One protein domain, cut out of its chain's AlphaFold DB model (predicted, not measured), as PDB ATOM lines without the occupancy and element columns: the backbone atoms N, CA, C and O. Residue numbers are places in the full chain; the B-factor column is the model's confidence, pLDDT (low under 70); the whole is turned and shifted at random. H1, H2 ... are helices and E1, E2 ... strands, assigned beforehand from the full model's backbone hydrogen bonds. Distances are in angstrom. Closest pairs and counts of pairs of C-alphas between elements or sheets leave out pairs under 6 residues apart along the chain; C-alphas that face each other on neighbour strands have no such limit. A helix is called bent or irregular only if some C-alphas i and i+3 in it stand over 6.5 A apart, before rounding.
ATOM      1  N   ARG A   6      29.855  48.613 224.220       83.06
ATOM      2  CA  ARG A   6      30.880  48.222 225.208       83.06
ATOM      3  C   ARG A   6      30.980  46.704 225.365       83.06
ATOM      4  O   ARG A   6      31.958  46.196 225.900       83.06
ATOM      5  N   GLN A   7      29.971  45.978 224.894       87.31
ATOM      6  CA  GLN A   7      29.864  44.522 224.971       87.31
ATOM      7  C   GLN A   7      30.168  43.844 223.635       87.31
ATOM      8  O   GLN A   7      29.985  42.636 223.512       87.31
ATOM      9  N   PHE A   8      30.658  44.586 222.637       92.81
ATOM     10  CA  PHE A   8      30.916  44.052 221.301       92.81
ATOM     11  C   PHE A   8      31.820  42.808 221.312       92.81
ATOM     12  O   PHE A   8      31.651  41.924 220.479       92.81
ATOM     13  N   ARG A   9      32.735  42.706 222.288       92.56
ATOM     14  CA  ARG A   9      33.640  41.559 222.475       92.56
ATOM     15  C   ARG A   9      32.906  40.248 222.763       92.56
ATOM     16  O   ARG A   9      33.447  39.195 222.476       92.56
ATOM     17  N   HIS A  10      31.678  40.290 223.283       88.69
ATOM     18  CA  HIS A  10      30.849  39.088 223.446       88.69
ATOM     19  C   HIS A  10      30.306  38.559 222.113       88.69
ATOM     20  O   HIS A  10      29.880  37.409 222.034       88.69
ATOM     21  N   PHE A  11      30.290  39.404 221.083       93.00
ATOM     22  CA  PHE A  11      29.809  39.065 219.752       93.00
ATOM     23  C   PHE A  11      30.975  38.783 218.815       93.00
ATOM     24  O   PHE A  11      30.981  37.758 218.153       93.00
ATOM     25  N   TYR A  12      31.953  39.684 218.753       94.69
ATOM     26  CA  TYR A  12      33.062  39.638 217.808       94.69
ATOM     27  C   TYR A  12      33.824  38.306 217.871       94.69
ATOM     28  O   TYR A  12      34.294  37.917 218.936       94.69
ATOM     29  N   LYS A  13      33.941  37.612 216.730       93.81
ATOM     30  CA  LYS A  13      34.526  36.266 216.593       93.81
ATOM     31  C   LYS A  13      33.816  35.154 217.373       93.81
ATOM     32  O   LYS A  13      34.395  34.088 217.597       93.81
ATOM     33  N   HIS A  14      32.550  35.362 217.725       94.75
ATOM     34  CA  HIS A  14      31.700  34.371 218.376       94.75
ATOM     35  C   HIS A  14      30.499  33.974 217.514       94.75
ATOM     36  O   HIS A  14      30.084  34.681 216.591       94.75
ATOM     37  N   TYR A  15      29.934  32.812 217.841       95.62
ATOM     38  CA  TYR A  15      28.667  32.365 217.284       95.62
ATOM     39  C   TYR A  15      27.505  32.997 218.038       95.62
ATOM     40  O   TYR A  15      27.505  33.079 219.270       95.62
ATOM     41  N   VAL A  16      26.503  33.425 217.280       95.44
ATOM     42  CA  VAL A  16      25.371  34.190 217.796       95.44
ATOM     43  C   VAL A  16      24.085  33.677 217.155       95.44
ATOM     44  O   VAL A  16      24.051  33.438 215.944       95.44
ATOM     45  N   THR A  17      23.017  33.518 217.938       96.00
ATOM     46  CA  THR A  17      21.673  33.322 217.389       96.00
ATOM     47  C   THR A  17      20.990  34.663 217.168       96.00
ATOM     48  O   THR A  17      21.012  35.550 218.023       96.00
ATOM     49  N   VAL A  18      20.366  34.809 216.004       96.81
ATOM     50  CA  VAL A  18      19.512  35.950 215.668       96.81
ATOM     51  C   VAL A  18      18.074  35.443 215.582       96.81
ATOM     52  O   VAL A  18      17.842  34.465 214.873       96.81
ATOM     53  N   PRO A  19      17.090  36.039 216.273       96.31
ATOM     54  CA  PRO A  19      15.706  35.588 216.173       96.31
ATOM     55  C   PRO A  19      15.181  35.744 214.742       96.31
ATOM     56  O   PRO A  19      15.498  36.721 214.059       96.31
ATOM     57  N   ILE A  20      14.348  34.799 214.296       96.31
ATOM     58  CA  ILE A  20      13.638  34.929 213.020       96.31
ATOM     59  C   ILE A  20      12.457  35.870 213.236       96.31
ATOM     60  O   ILE A  20      11.506  35.561 213.956       96.31
ATOM     61  N   THR A  21      12.524  37.029 212.598       95.56
ATOM     62  CA  THR A  21      11.484  38.056 212.597       95.56
ATOM     63  C   THR A  21      11.215  38.478 211.148       95.56
ATOM     64  O   THR A  21      11.995  38.133 210.257       95.56
ATOM     65  N   PRO A  22      10.171  39.285 210.879       95.19
ATOM     66  CA  PRO A  22       9.965  39.842 209.541       95.19
ATOM     67  C   PRO A  22      11.153  40.658 209.005       95.19
ATOM     68  O   PRO A  22      11.250  40.857 207.804       95.19
ATOM     69  N   SER A  23      12.050  41.161 209.866       93.88
ATOM     70  CA  SER A  23      13.240  41.901 209.425       93.88
ATOM     71  C   SER A  23      14.460  41.018 209.168       93.88
ATOM     72  O   SER A  23      15.441  41.512 208.616       93.88
ATOM     73  N   THR A  24      14.422  39.736 209.550       96.12
ATOM     74  CA  THR A  24      15.547  38.805 209.374       96.12
ATOM     75  C   THR A  24      15.223  37.587 208.504       96.12
ATOM     76  O   THR A  24      16.138  36.865 208.109       96.12
ATOM     77  N   GLU A  25      13.950  37.362 208.157       95.00
ATOM     78  CA  GLU A  25      13.514  36.197 207.375       95.00
ATOM     79  C   GLU A  25      14.155  36.121 205.981       95.00
ATOM     80  O   GLU A  25      14.555  35.039 205.548       95.00
ATOM     81  N   ASP A  26      14.348  37.263 205.317       95.25
ATOM     82  CA  ASP A  26      14.906  37.328 203.960       95.25
ATOM     83  C   ASP A  26      16.359  36.824 203.884       95.25
ATOM     84  O   ASP A  26      16.801  36.324 202.845       95.25
ATOM     85  N   TYR A  27      17.113  36.873 204.989       95.81
ATOM     86  CA  TYR A  27      18.480  36.344 205.032       95.81
ATOM     87  C   TYR A  27      18.540  34.811 204.945       95.81
ATOM     88  O   TYR A  27      19.614  34.254 204.704       95.81
ATOM     89  N   LEU A  28      17.401  34.128 205.105       95.25
ATOM     90  CA  LEU A  28      17.270  32.675 204.982       95.25
ATOM     91  C   LEU A  28      16.836  32.229 203.579       95.25
ATOM     92  O   LEU A  28      16.693  31.029 203.333       95.25
ATOM     93  N   GLU A  29      16.652  33.156 202.636       94.12
ATOM     94  CA  GLU A  29      16.341  32.808 201.252       94.12
ATOM     95  C   GLU A  29      17.440  31.908 200.656       94.12
ATOM     96  O   GLU A  29      18.617  32.274 200.588       94.12
ATOM     97  N   GLY A  30      17.043  30.713 200.211       92.56
ATOM     98  CA  GLY A  30      17.950  29.693 199.679       92.56
ATOM     99  C   GLY A  30      18.467  28.692 200.718       92.56
ATOM    100  O   GLY A  30      19.182  27.763 200.344       92.56
ATOM    101  N   PHE A  31      18.095  28.816 201.993       94.12
ATOM    102  CA  PHE A  31      18.371  27.806 203.015       94.12
ATOM    103  C   PHE A  31      17.206  26.818 203.157       94.12
ATOM    104  O   PHE A  31      16.034  27.162 202.991       94.12
ATOM    105  N   ASN A  32      17.525  25.569 203.502       90.50
ATOM    106  CA  ASN A  32      16.511  24.573 203.834       90.50
ATOM    107  C   ASN A  32      16.019  24.815 205.261       90.50
ATOM    108  O   ASN A  32      16.721  24.498 206.219       90.50
ATOM    109  N   MET A  33      14.812  25.361 205.396       90.81
ATOM    110  CA  MET A  33      14.194  25.651 206.690       90.81
ATOM    111  C   MET A  33      13.705  24.361 207.368       90.81
ATOM    112  O   MET A  33      12.764  23.741 206.863       90.81
ATOM    113  N   PRO A  34      14.301  23.934 208.498       88.00
ATOM    114  CA  PRO A  34      13.761  22.829 209.269       88.00
ATOM    115  C   PRO A  34      12.442  23.243 209.935       88.00
ATOM    116  O   PRO A  34      12.216  24.414 210.249       88.00
ATOM    117  N   GLU A  35      11.561  22.268 210.160       87.19
ATOM    118  CA  GLU A  35      10.305  22.502 210.870       87.19
ATOM    119  C   GLU A  35      10.588  23.030 212.284       87.19
ATOM    120  O   GLU A  35      11.377  22.451 213.028       87.19
ATOM    121  N   GLY A  36       9.946  24.143 212.646       89.50
ATOM    122  CA  GLY A  36      10.082  24.751 213.969       89.50
ATOM    123  C   GLY A  36      11.269  25.700 214.144       89.50
ATOM    124  O   GLY A  36      11.423  26.214 215.247       89.50
ATOM    125  N   ALA A  37      12.069  25.979 213.104       95.00
ATOM    126  CA  ALA A  37      13.130  26.986 213.183       95.00
ATOM    127  C   ALA A  37      12.591  28.334 213.697       95.00
ATOM    128  O   ALA A  37      11.588  28.841 213.192       95.00
ATOM    129  N   ASN A  38      13.258  28.909 214.697       96.00
ATOM    130  CA  ASN A  38      12.879  30.178 215.328       96.00
ATOM    131  C   ASN A  38      14.046  31.174 215.435       96.00
ATOM    132  O   ASN A  38      13.826  32.328 215.805       96.00
ATOM    133  N   CYS A  39      15.265  30.761 215.090       97.19
ATOM    134  CA  CYS A  39      16.444  31.613 215.069       97.19
ATOM    135  C   CYS A  39      17.379  31.251 213.904       97.19
ATOM    136  O   CYS A  39      17.164  30.297 213.156       97.19
ATOM    137  N   ILE A  40      18.415  32.057 213.727       97.56
ATOM    138  CA  ILE A  40      19.451  31.927 212.712       97.56
ATOM    139  C   ILE A  40      20.767  31.763 213.452       97.56
ATOM    140  O   ILE A  40      21.138  32.642 214.228       97.56
ATOM    141  N   LEU A  41      21.481  30.668 213.212       97.38
ATOM    142  CA  LEU A  41      22.853  30.527 213.676       97.38
ATOM    143  C   LEU A  41      23.761  31.362 212.775       97.38
ATOM    144  O   LEU A  41      23.790  31.163 211.556       97.38
ATOM    145  N   THR A  42      24.520  32.266 213.381       97.44
ATOM    146  CA  THR A  42      25.444  33.155 212.682       97.44
ATOM    147  C   THR A  42      26.838  33.133 213.307       97.44
ATOM    148  O   THR A  42      27.008  32.681 214.443       97.44
ATOM    149  N   TYR A  43      27.834  33.613 212.563       96.88
ATOM    150  CA  TYR A  43      29.171  33.919 213.077       96.88
ATOM    151  C   TYR A  43      29.476  35.399 212.883       96.88
ATOM    152  O   TYR A  43      29.281  35.935 211.792       96.88
ATOM    153  N   CYS A  44      29.937  36.052 213.945       96.38
ATOM    154  CA  CYS A  44      30.205  37.478 213.938       96.38
ATOM    155  C   CYS A  44      31.657  37.779 213.578       96.38
ATOM    156  O   CYS A  44      32.584  37.242 214.181       96.38
ATOM    157  N   GLU A  45      31.848  38.710 212.655       95.88
ATOM    158  CA  GLU A  45      33.146  39.257 212.272       95.88
ATOM    159  C   GLU A  45      33.013  40.771 212.105       95.88
ATOM    160  O   GLU A  45      31.904  41.291 211.986       95.88
ATOM    161  N   CYS A  46      34.128  41.496 212.109       95.88
ATOM    162  CA  CYS A  46      34.119  42.931 211.842       95.88
ATOM    163  C   CYS A  46      34.707  43.214 210.466       95.88
ATOM    164  O   CYS A  46      35.877  42.929 210.222       95.88
ATOM    165  N   GLU A  47      33.917  43.827 209.591       93.62
ATOM    166  CA  GLU A  47      34.378  44.289 208.290       93.62
ATOM    167  C   GLU A  47      34.522  45.828 208.256       93.62
ATOM    168  O   GLU A  47      33.819  46.535 208.987       93.62
ATOM    169  N   PRO A  48      35.445  46.382 207.446       88.12
ATOM    170  CA  PRO A  48      35.807  47.801 207.509       88.12
ATOM    171  C   PRO A  48      34.695  48.840 207.255       88.12
ATOM    172  O   PRO A  48      34.886  50.004 207.623       88.12
ATOM    173  N   VAL A  49      33.603  48.511 206.561       89.25
ATOM    174  CA  VAL A  49      32.589  49.481 206.095       89.25
ATOM    175  C   VAL A  49      31.362  49.529 207.013       89.25
ATOM    176  O   VAL A  49      30.993  50.597 207.522       89.25
ATOM    177  N   ASP A  50      30.747  48.380 207.247       93.88
ATOM    178  CA  ASP A  50      29.500  48.184 207.980       93.88
ATOM    179  C   ASP A  50      29.737  47.816 209.448       93.88
ATOM    180  O   ASP A  50      28.830  47.968 210.269       93.88
ATOM    181  N   GLY A  51      30.972  47.453 209.816       95.81
ATOM    182  CA  GLY A  51      31.334  47.077 211.175       95.81
ATOM    183  C   GLY A  51      31.050  45.607 211.448       95.81
ATOM    184  O   GLY A  51      31.430  44.738 210.667       95.81
ATOM    185  N   LEU A  52      30.401  45.318 212.576       97.19
ATOM    186  CA  LEU A  52      30.018  43.957 212.925       97.19
ATOM    187  C   LEU A  52      28.971  43.418 211.947       97.19
ATOM    188  O   LEU A  52      27.850  43.926 211.844       97.19
ATOM    189  N   ILE A  53      29.349  42.338 211.278       96.88
ATOM    190  CA  ILE A  53      28.517  41.564 210.368       96.88
ATOM    191  C   ILE A  53      28.346  40.150 210.915       96.88
ATOM    192  O   ILE A  53      29.259  39.573 211.501       96.88
ATOM    193  N   LEU A  54      27.166  39.579 210.705       97.06
ATOM    194  CA  LEU A  54      26.822  38.225 211.121       97.06
ATOM    195  C   LEU A  54      26.628  37.356 209.873       97.06
ATOM    196  O   LEU A  54      25.600  37.457 209.202       97.06
ATOM    197  N   GLU A  55      27.609  36.516 209.540       97.00
ATOM    198  CA  GLU A  55      27.483  35.539 208.450       97.00
ATOM    199  C   GLU A  55      26.451  34.481 208.837       97.00
ATOM    200  O   GLU A  55      26.572  33.822 209.872       97.00
ATOM    201  N   VAL A  56      25.451  34.288 207.981       97.50
ATOM    202  CA  VAL A  56      24.408  33.279 208.165       97.50
ATOM    203  C   VAL A  56      24.970  31.888 207.894       97.50
ATOM    204  O   VAL A  56      25.311  31.536 206.759       97.50
ATOM    205  N   LEU A  57      25.025  31.063 208.940       96.94
ATOM    206  CA  LEU A  57      25.507  29.688 208.851       96.94
ATOM    207  C   LEU A  57      24.370  28.721 208.531       96.94
ATOM    208  O   LEU A  57      24.488  27.946 207.582       96.94
ATOM    209  N   ALA A  58      23.277  28.772 209.298       96.75
ATOM    210  CA  ALA A  58      22.119  27.902 209.110       96.75
ATOM    211  C   ALA A  58      20.868  28.429 209.839       96.75
ATOM    212  O   ALA A  58      20.993  29.089 210.874       96.75
ATOM    213  N   PRO A  59      19.656  28.068 209.379       97.12
ATOM    214  CA  PRO A  59      18.461  28.141 210.209       97.12
ATOM    215  C   PRO A  59      18.610  27.251 211.447       97.12
ATOM    216  O   PRO A  59      19.160  26.144 211.373       97.12
ATOM    217  N   ALA A  60      18.086  27.711 212.576       96.19
ATOM    218  CA  ALA A  60      18.210  27.042 213.857       96.19
ATOM    219  C   ALA A  60      16.917  27.105 214.680       96.19
ATOM    220  O   ALA A  60      15.990  27.876 214.419       96.19
ATOM    221  N   TYR A  61      16.854  26.225 215.667       94.81
ATOM    222  CA  TYR A  61      15.820  26.149 216.677       94.81
ATOM    223  C   TYR A  61      16.479  26.237 218.049       94.81
ATOM    224  O   TYR A  61      17.356  25.435 218.371       94.81
ATOM    225  N   GLU A  62      16.045  27.202 218.848       91.50
ATOM    226  CA  GLU A  62      16.487  27.402 220.221       91.50
ATOM    227  C   GLU A  62      15.302  27.236 221.180       91.50
ATOM    228  O   GLU A  62      14.253  27.868 221.014       91.50
ATOM    229  N   ASN A  63      15.458  26.376 222.188       88.75
ATOM    230  CA  ASN A  63      14.458  26.172 223.232       88.75
ATOM    231  C   ASN A  63      15.120  25.794 224.559       88.75
ATOM    232  O   ASN A  63      15.822  24.794 224.650       88.75
ATOM    233  N   GLY A  64      14.879  26.584 225.607       78.62
ATOM    234  CA  GLY A  64      15.364  26.274 226.956       78.62
ATOM    235  C   GLY A  64      16.892  26.216 227.093       78.62
ATOM    236  O   GLY A  64      17.380  25.525 227.982       78.62
ATOM    237  N   GLY A  65      17.633  26.923 226.230       78.06
ATOM    238  CA  GLY A  65      19.101  26.917 226.188       78.06
ATOM    239  C   GLY A  65      19.709  25.786 225.353       78.06
ATOM    240  O   GLY A  65      20.926  25.732 225.202       78.06
ATOM    241  N   GLU A  66      18.886  24.896 224.795       86.25
ATOM    242  CA  GLU A  66      19.321  23.915 223.804       86.25
ATOM    243  C   GLU A  66      19.194  24.511 222.398       86.25
ATOM    244  O   GLU A  66      18.176  25.124 222.058       86.25
ATOM    245  N   LEU A  67      20.239  24.327 221.589       90.88
ATOM    246  CA  LEU A  67      20.318  24.805 220.214       90.88
ATOM    247  C   LEU A  67      20.448  23.622 219.255       90.88
ATOM    248  O   LEU A  67      21.376  22.819 219.358       90.88
ATOM    249  N   TRP A  68      19.567  23.576 218.261       92.44
ATOM    250  CA  TRP A  68      19.675  22.682 217.114       92.44
ATOM    251  C   TRP A  68      19.734  23.509 215.843       92.44
ATOM    252  O   TRP A  68      18.975  24.455 215.675       92.44
ATOM    253  N   TYR A  69      20.611  23.145 214.918       93.12
ATOM    254  CA  TYR A  69      20.795  23.878 213.671       93.12
ATOM    255  C   TYR A  69      20.780  22.929 212.479       93.12
ATOM    256  O   TYR A  69      21.245  21.787 212.549       93.12
ATOM    257  N   GLY A  70      20.200  23.417 211.387       90.62
ATOM    258  CA  GLY A  70      20.055  22.671 210.149       90.62
ATOM    259  C   GLY A  70      21.359  22.539 209.364       90.62
ATOM    260  O   GLY A  70      22.475  22.698 209.875       90.62
ATOM    261  N   GLU A  71      21.201  22.233 208.082       91.44
ATOM    262  CA  GLU A  71      22.287  22.339 207.116       91.44
ATOM    263  C   GLU A  71      22.464  23.792 206.685       91.44
ATOM    264  O   GLU A  71      21.492  24.536 206.527       91.44
ATOM    265  N   GLY A  72      23.720  24.191 206.496       91.81
ATOM    266  CA  GLY A  72      24.022  25.465 205.863       91.81
ATOM    267  C   GLY A  72      23.825  25.403 204.354       91.81
ATOM    268  O   GLY A  72      23.444  24.376 203.790       91.81
ATOM    269  N   ASN A  73      24.136  26.509 203.689       92.12
ATOM    270  CA  ASN A  73      24.215  26.561 202.237       92.12
ATOM    271  C   ASN A  73      25.626  27.017 201.820       92.12
ATOM    272  O   ASN A  73      25.948  28.186 202.025       92.12
ATOM    273  N   PRO A  74      26.485  26.131 201.276       87.25
ATOM    274  CA  PRO A  74      27.858  26.486 200.910       87.25
ATOM    275  C   PRO A  74      27.944  27.418 199.692       87.25
ATOM    276  O   PRO A  74      28.938  28.120 199.541       87.25
ATOM    277  N   ASP A  75      26.906  27.462 198.852       88.81
ATOM    278  CA  ASP A  75      26.878  28.275 197.630       88.81
ATOM    279  C   ASP A  75      26.395  29.714 197.886       88.81
ATOM    280  O   ASP A  75      26.461  30.567 196.999       88.81
ATOM    281  N   ILE A  76      25.885  29.994 199.092       89.38
ATOM    282  CA  ILE A  76      25.270  31.271 199.454       89.38
ATOM    283  C   ILE A  76      25.944  31.839 200.704       89.38
ATOM    284  O   ILE A  76      25.909  31.233 201.773       89.38
ATOM    285  N   SER A  77      26.473  33.057 200.593       91.19
ATOM    286  CA  SER A  77      26.880  33.879 201.737       91.19
ATOM    287  C   SER A  77      25.903  35.043 201.891       91.19
ATOM    288  O   SER A  77      25.534  35.706 200.916       91.19
ATOM    289  N   ARG A  78      25.418  35.231 203.119       94.44
ATOM    290  CA  ARG A  78      24.478  36.285 203.512       94.44
ATOM    291  C   ARG A  78      24.961  36.841 204.838       94.44
ATOM    292  O   ARG A  78      25.268  36.073 205.746       94.44
ATOM    293  N   TYR A  79      24.972  38.161 204.939       95.12
ATOM    294  CA  TYR A  79      25.446  38.872 206.114       95.12
ATOM    295  C   TYR A  79      24.318  39.719 206.676       95.12
ATOM    296  O   TYR A  79      23.729  40.504 205.938       95.12
ATOM    297  N   ILE A  80      24.045  39.579 207.970       96.88
ATOM    298  CA  ILE A  80      23.195  40.516 208.703       96.88
ATOM    299  C   ILE A  80      24.107  41.616 209.242       96.88
ATOM    300  O   ILE A  80      25.034  41.334 210.004       96.88
ATOM    301  N   VAL A  81      23.861  42.864 208.848       96.25
ATOM    302  CA  VAL A  81      24.595  44.021 209.370       96.25
ATOM    303  C   VAL A  81      24.049  44.351 210.757       96.25
ATOM    304  O   VAL A  81      22.903  44.774 210.899       96.25
ATOM    305  N   MET A  82      24.854  44.159 211.807       95.50
ATOM    306  CA  MET A  82      24.383  44.299 213.193       95.50
ATOM    307  C   MET A  82      23.885  45.719 213.500       95.50
ATOM    308  O   MET A  82      22.951  45.892 214.280       95.50
ATOM    309  N   GLN A  83      24.466  46.725 212.839       94.75
ATOM    310  CA  GLN A  83      24.086  48.134 212.946       94.75
ATOM    311  C   GLN A  83      22.599  48.403 212.641       94.75
ATOM    312  O   GLN A  83      22.024  49.327 213.219       94.75
ATOM    313  N   ASP A  84      21.973  47.588 211.790       94.81
ATOM    314  CA  ASP A  84      20.567  47.743 211.388       94.81
ATOM    315  C   ASP A  84      19.593  46.990 212.313       94.81
ATOM    316  O   ASP A  84      18.377  47.101 212.170       94.81
ATOM    317  N   HIS A  85      20.125  46.231 213.277       94.69
ATOM    318  CA  HIS A  85      19.382  45.264 214.087       94.69
ATOM    319  C   HIS A  85      19.775  45.299 215.577       94.69
ATOM    320  O   HIS A  85      19.695  44.289 216.277       94.69
ATOM    321  N   LEU A  86      20.217  46.456 216.077       92.38
ATOM    322  CA  LEU A  86      20.716  46.621 217.452       92.38
ATOM    323  C   LEU A  86      19.668  46.310 218.537       92.38
ATOM    324  O   LEU A  86      20.032  46.026 219.676       92.38
ATOM    325  N   ASP A  87      18.382  46.387 218.193       92.62
ATOM    326  CA  ASP A  87      17.237  46.145 219.069       92.62
ATOM    327  C   ASP A  87      16.832  44.665 219.173       92.62
ATOM    328  O   ASP A  87      15.975  44.326 219.993       92.62
ATOM    329  N   LEU A  88      17.440  43.781 218.375       93.50
ATOM    330  CA  LEU A  88      17.169  42.348 218.442       93.50
ATOM    331  C   LEU A  88      17.757  41.707 219.705       93.50
ATOM    332  O   LEU A  88      18.779  42.123 220.250       93.50
ATOM    333  N   ASP A  89      17.092  40.640 220.150       92.50
ATOM    334  CA  ASP A  89      17.520  39.843 221.293       92.50
ATOM    335  C   ASP A  89      18.422  38.696 220.827       92.50
ATOM    336  O   ASP A  89      17.952  37.624 220.452       92.50
ATOM    337  N   PHE A  90      19.729  38.938 220.811       92.81
ATOM    338  CA  PHE A  90      20.724  37.974 220.344       92.81
ATOM    339  C   PHE A  90      21.025  36.895 221.394       92.81
ATOM    340  O   PHE A  90      21.194  37.214 222.576       92.81
ATOM    341  N   GLY A  91      21.170  35.635 220.988       91.50
ATOM    342  CA  GLY A  91      21.645  34.558 221.864       91.50
ATOM    343  C   GLY A  91      23.136  34.285 221.676       91.50
ATOM    344  O   GLY A  91      23.646  34.324 220.561       91.50
ATOM    345  N   PHE A  92      23.858  34.013 222.764       90.12
ATOM    346  CA  PHE A  92      25.262  33.597 222.690       90.12
ATOM    347  C   PHE A  92      25.352  32.081 222.540       90.12
ATOM    348  O   PHE A  92      24.700  31.346 223.282       90.12
ATOM    349  N   VAL A  93      26.204  31.619 221.626       90.06
ATOM    350  CA  VAL A  93      26.399  30.193 221.371       90.06
ATOM    351  C   VAL A  93      27.842  29.812 221.668       90.06
ATOM    352  O   VAL A  93      28.776  30.254 221.000       90.06
ATOM    353  N   GLY A  94      28.024  28.955 222.673       86.19
ATOM    354  CA  GLY A  94      29.303  28.288 222.898       86.19
ATOM    355  C   GLY A  94      29.562  27.235 221.820       86.19
ATOM    356  O   GLY A  94      28.638  26.554 221.382       86.19
ATOM    357  N   ASP A  95      30.822  27.077 221.419       85.38
ATOM    358  CA  ASP A  95      31.244  26.036 220.481       85.38
ATOM    359  C   ASP A  95      32.276  25.121 221.146       85.38
ATOM    360  O   ASP A  95      33.316  25.571 221.624       85.38
ATOM    361  N   ASP A  96      31.996  23.819 221.156       86.00
ATOM    362  CA  ASP A  96      32.934  22.754 221.537       86.00
ATOM    363  C   ASP A  96      33.807  22.295 220.343       86.00
ATOM    364  O   ASP A  96      34.479  21.257 220.373       86.00
ATOM    365  N   GLY A  97      33.778  23.074 219.259       87.88
ATOM    366  CA  GLY A  97      34.435  22.836 217.981       87.88
ATOM    367  C   GLY A  97      33.565  22.073 216.983       87.88
ATOM    368  O   GLY A  97      34.035  21.753 215.887       87.88
ATOM    369  N   THR A  98      32.325  21.718 217.329       90.69
ATOM    370  CA  THR A  98      31.394  21.075 216.391       90.69
ATOM    371  C   THR A  98      30.890  22.043 215.329       90.69
ATOM    372  O   THR A  98      30.894  21.677 214.149       90.69
ATOM    373  N   ILE A  99      30.538  23.273 215.710       93.31
ATOM    374  CA  ILE A  99      30.039  24.296 214.785       93.31
ATOM    375  C   ILE A  99      31.165  24.689 213.828       93.31
ATOM    376  O   ILE A  99      30.989  24.608 212.609       93.31
ATOM    377  N   GLY A 100      32.352  24.990 214.365       91.81
ATOM    378  CA  GLY A 100      33.517  25.354 213.557       91.81
ATOM    379  C   GLY A 100      33.923  24.283 212.546       91.81
ATOM    380  O   GLY A 100      34.254  24.602 211.406       91.81
ATOM    381  N   ARG A 101      33.836  22.994 212.908       93.31
ATOM    382  CA  ARG A 101      34.085  21.898 211.956       93.31
ATOM    383  C   ARG A 101      32.997  21.782 210.892       93.31
ATOM    384  O   ARG A 101      33.332  21.507 209.744       93.31
ATOM    385  N   LYS A 102      31.720  21.959 211.253       94.44
ATOM    386  CA  LYS A 102      30.598  21.830 210.306       94.44
ATOM    387  C   LYS A 102      30.606  22.943 209.257       94.44
ATOM    388  O   LYS A 102      30.349  22.669 208.091       94.44
ATOM    389  N   PHE A 103      30.916  24.173 209.661       94.56
ATOM    390  CA  PHE A 103      30.840  25.356 208.797       94.56
ATOM    391  C   PHE A 103      32.209  25.900 208.371       94.56
ATOM    392  O   PHE A 103      32.310  27.055 207.959       94.56
ATOM    393  N   LYS A 104      33.257  25.070 208.440       93.62
ATOM    394  CA  LYS A 104      34.651  25.468 208.207       93.62
ATOM    395  C   LYS A 104      34.841  26.285 206.929       93.62
ATOM    396  O   LYS A 104      35.447  27.342 206.985       93.62
ATOM    397  N   ASP A 105      34.289  25.834 205.804       91.69
ATOM    398  CA  ASP A 105      34.508  26.489 204.507       91.69
ATOM    399  C   ASP A 105      33.940  27.920 204.469       91.69
ATOM    400  O   ASP A 105      34.560  28.824 203.908       91.69
ATOM    401  N   LYS A 106      32.789  28.152 205.120       91.31
ATOM    402  CA  LYS A 106      32.211  29.498 205.271       91.31
ATOM    403  C   LYS A 106      33.080  30.376 206.166       91.31
ATOM    404  O   LYS A 106      33.346  31.520 205.814       91.31
ATOM    405  N   LEU A 107      33.539  29.836 207.294       93.19
ATOM    406  CA  LEU A 107      34.386  30.565 208.242       93.19
ATOM    407  C   LEU A 107      35.753  30.904 207.633       93.19
ATOM    408  O   LEU A 107      36.227  32.028 207.766       93.19
ATOM    409  N   ASP A 108      36.357  29.980 206.885       92.25
ATOM    410  CA  ASP A 108      37.601  30.219 206.151       92.25
ATOM    411  C   ASP A 108      37.438  31.364 205.139       92.25
ATOM    412  O   ASP A 108      38.326  32.207 205.000       92.25
ATOM    413  N   ALA A 109      36.292  31.443 204.452       90.06
ATOM    414  CA  ALA A 109      36.003  32.527 203.515       90.06
ATOM    415  C   ALA A 109      35.889  33.904 204.197       90.06
ATOM    416  O   ALA A 109      36.052  34.933 203.533       90.06
ATOM    417  N   MET A 110      35.650  33.946 205.513       90.06
ATOM    418  CA  MET A 110      35.638  35.179 206.303       90.06
ATOM    419  C   MET A 110      37.036  35.677 206.673       90.06
ATOM    420  O   MET A 110      37.172  36.840 207.042       90.06
ATOM    421  N   ALA A 111      38.093  34.881 206.472       86.69
ATOM    422  CA  ALA A 111      39.470  35.300 206.742       86.69
ATOM    423  C   ALA A 111      39.890  36.569 205.971       86.69
ATOM    424  O   ALA A 111      40.809  37.268 206.392       86.69
ATOM    425  N   LYS A 112      39.193  36.907 204.876       89.06
ATOM    426  CA  LYS A 112      39.357  38.177 204.142       89.06
ATOM    427  C   LYS A 112      39.061  39.430 204.983       89.06
ATOM    428  O   LYS A 112      39.507  40.506 204.606       89.06
ATOM    429  N   TYR A 113      38.307  39.299 206.075       90.69
ATOM    430  CA  TYR A 113      37.973  40.387 207.002       90.69
ATOM    431  C   TYR A 113      38.909  40.451 208.211       90.69
ATOM    432  O   TYR A 113      38.738  41.307 209.075       90.69
ATOM    433  N   LYS A 114      39.909  39.562 208.284       90.50
ATOM    434  CA  LYS A 114      40.880  39.560 209.374       90.50
ATOM    435  C   LYS A 114      41.583  40.919 209.435       90.50
ATOM    436  O   LYS A 114      42.243  41.323 208.479       90.50
TER     437      LYS A 114
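AT A GLANCE: This is residues 6 to 114 of the 339 residues of an uncharacterized protein of Lachnospiraceae bacterium G11 (UniProt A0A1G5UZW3). A long, bent hairpin, E2 and E3, runs through the middle of a strongly twisted sheet; E1 and then E6 lie beyond E2, while E4 and E5 share the other side of E3. Helix H4 covers part of this hairpin, running along E2 and E3, and the short helices H1, H2 and H3 only graze the sheet. The printed part has 109 residues, with four named helices and six named strands in the order H1 E1 H2 E2 E3 E4 E5 E6 H3 H4; the class is mixed, and the neighbour strands are antiparallel. The whole is compact, with a radius of gyration of the C-alphas of 12.8 A and spans of 36 by 30 by 27 A.

IN THESE COORDINATES: H1, residues 6 to 10, begins at C-alpha 6 (30.880, 48.222, 225.208) and is irregular, C-alphas 6 and 9 being 7.7 A apart. E1 is residues 15 to 19, 13.4 A long, and H2 residues 25 to 28. E2, residues 39 to 47, is 23.0 A long and bends by 51 degrees at residue 43. E3, residues 51 to 63, is 29.4 A long, starts at C-alpha 51 (31.334, 47.077, 211.175) and bends by 85 degrees at residue 58. E4 is residues 66 to 69, E5 residues 79 to 81, E6 residues 91 to 93 and H3 residues 98 to 102. H4, residues 104 to 113, is 15.3 A long, ends at C-alpha 113 (37.973, 40.387, 207.002) and is only just irregular: C-alphas 109 and 112 are 6.6 A apart.

HOW THE PARTS SIT: E2, E3 and E4 form a meander, each strand the antiparallel neighbour of the one before, in two hairpins. N 43 and O 55 of E2 and E3 are 3.0 A apart, within hydrogen-bond range. E3 is staggered: E5 pairs with its residues 53 to 55, N 54 and O 80 at 2.8 A, and E4 with its residues 60 to 63, N 61 and O 68 at 2.8 A. On the other side of E2, E1 has N 18 and O 40 at 2.9 A; E6 follows, N 17 and O 91 at 2.8 A. H4 is over E2 and E3 at a height over the sheet of 9.0 A, along the strands at 8 degrees to E3 on the local plane; its closest C-alphas with E2 are those of Tyr 113 and Glu 47, 5.5 A. H3 and H4 are close but not clearly touching, C-alphas of Gly 100 and Leu 107 at 7.5 A. In H3 every O i to N i+4 pair is within hydrogen-bond range, in H4 3 of 6, in H1 0 of 1 with 1 of 2 O i to N i+3 pairs; H2 is too short for an O i to N i+4 pair.

THE WHOLE: The two C-alphas farthest apart, those of Glu 35 and Pro 48, are 36.1 A apart. The printed part has no cut and no long link. Mean pLDDT of the printed part is 92.7, and no printed residue is under 70.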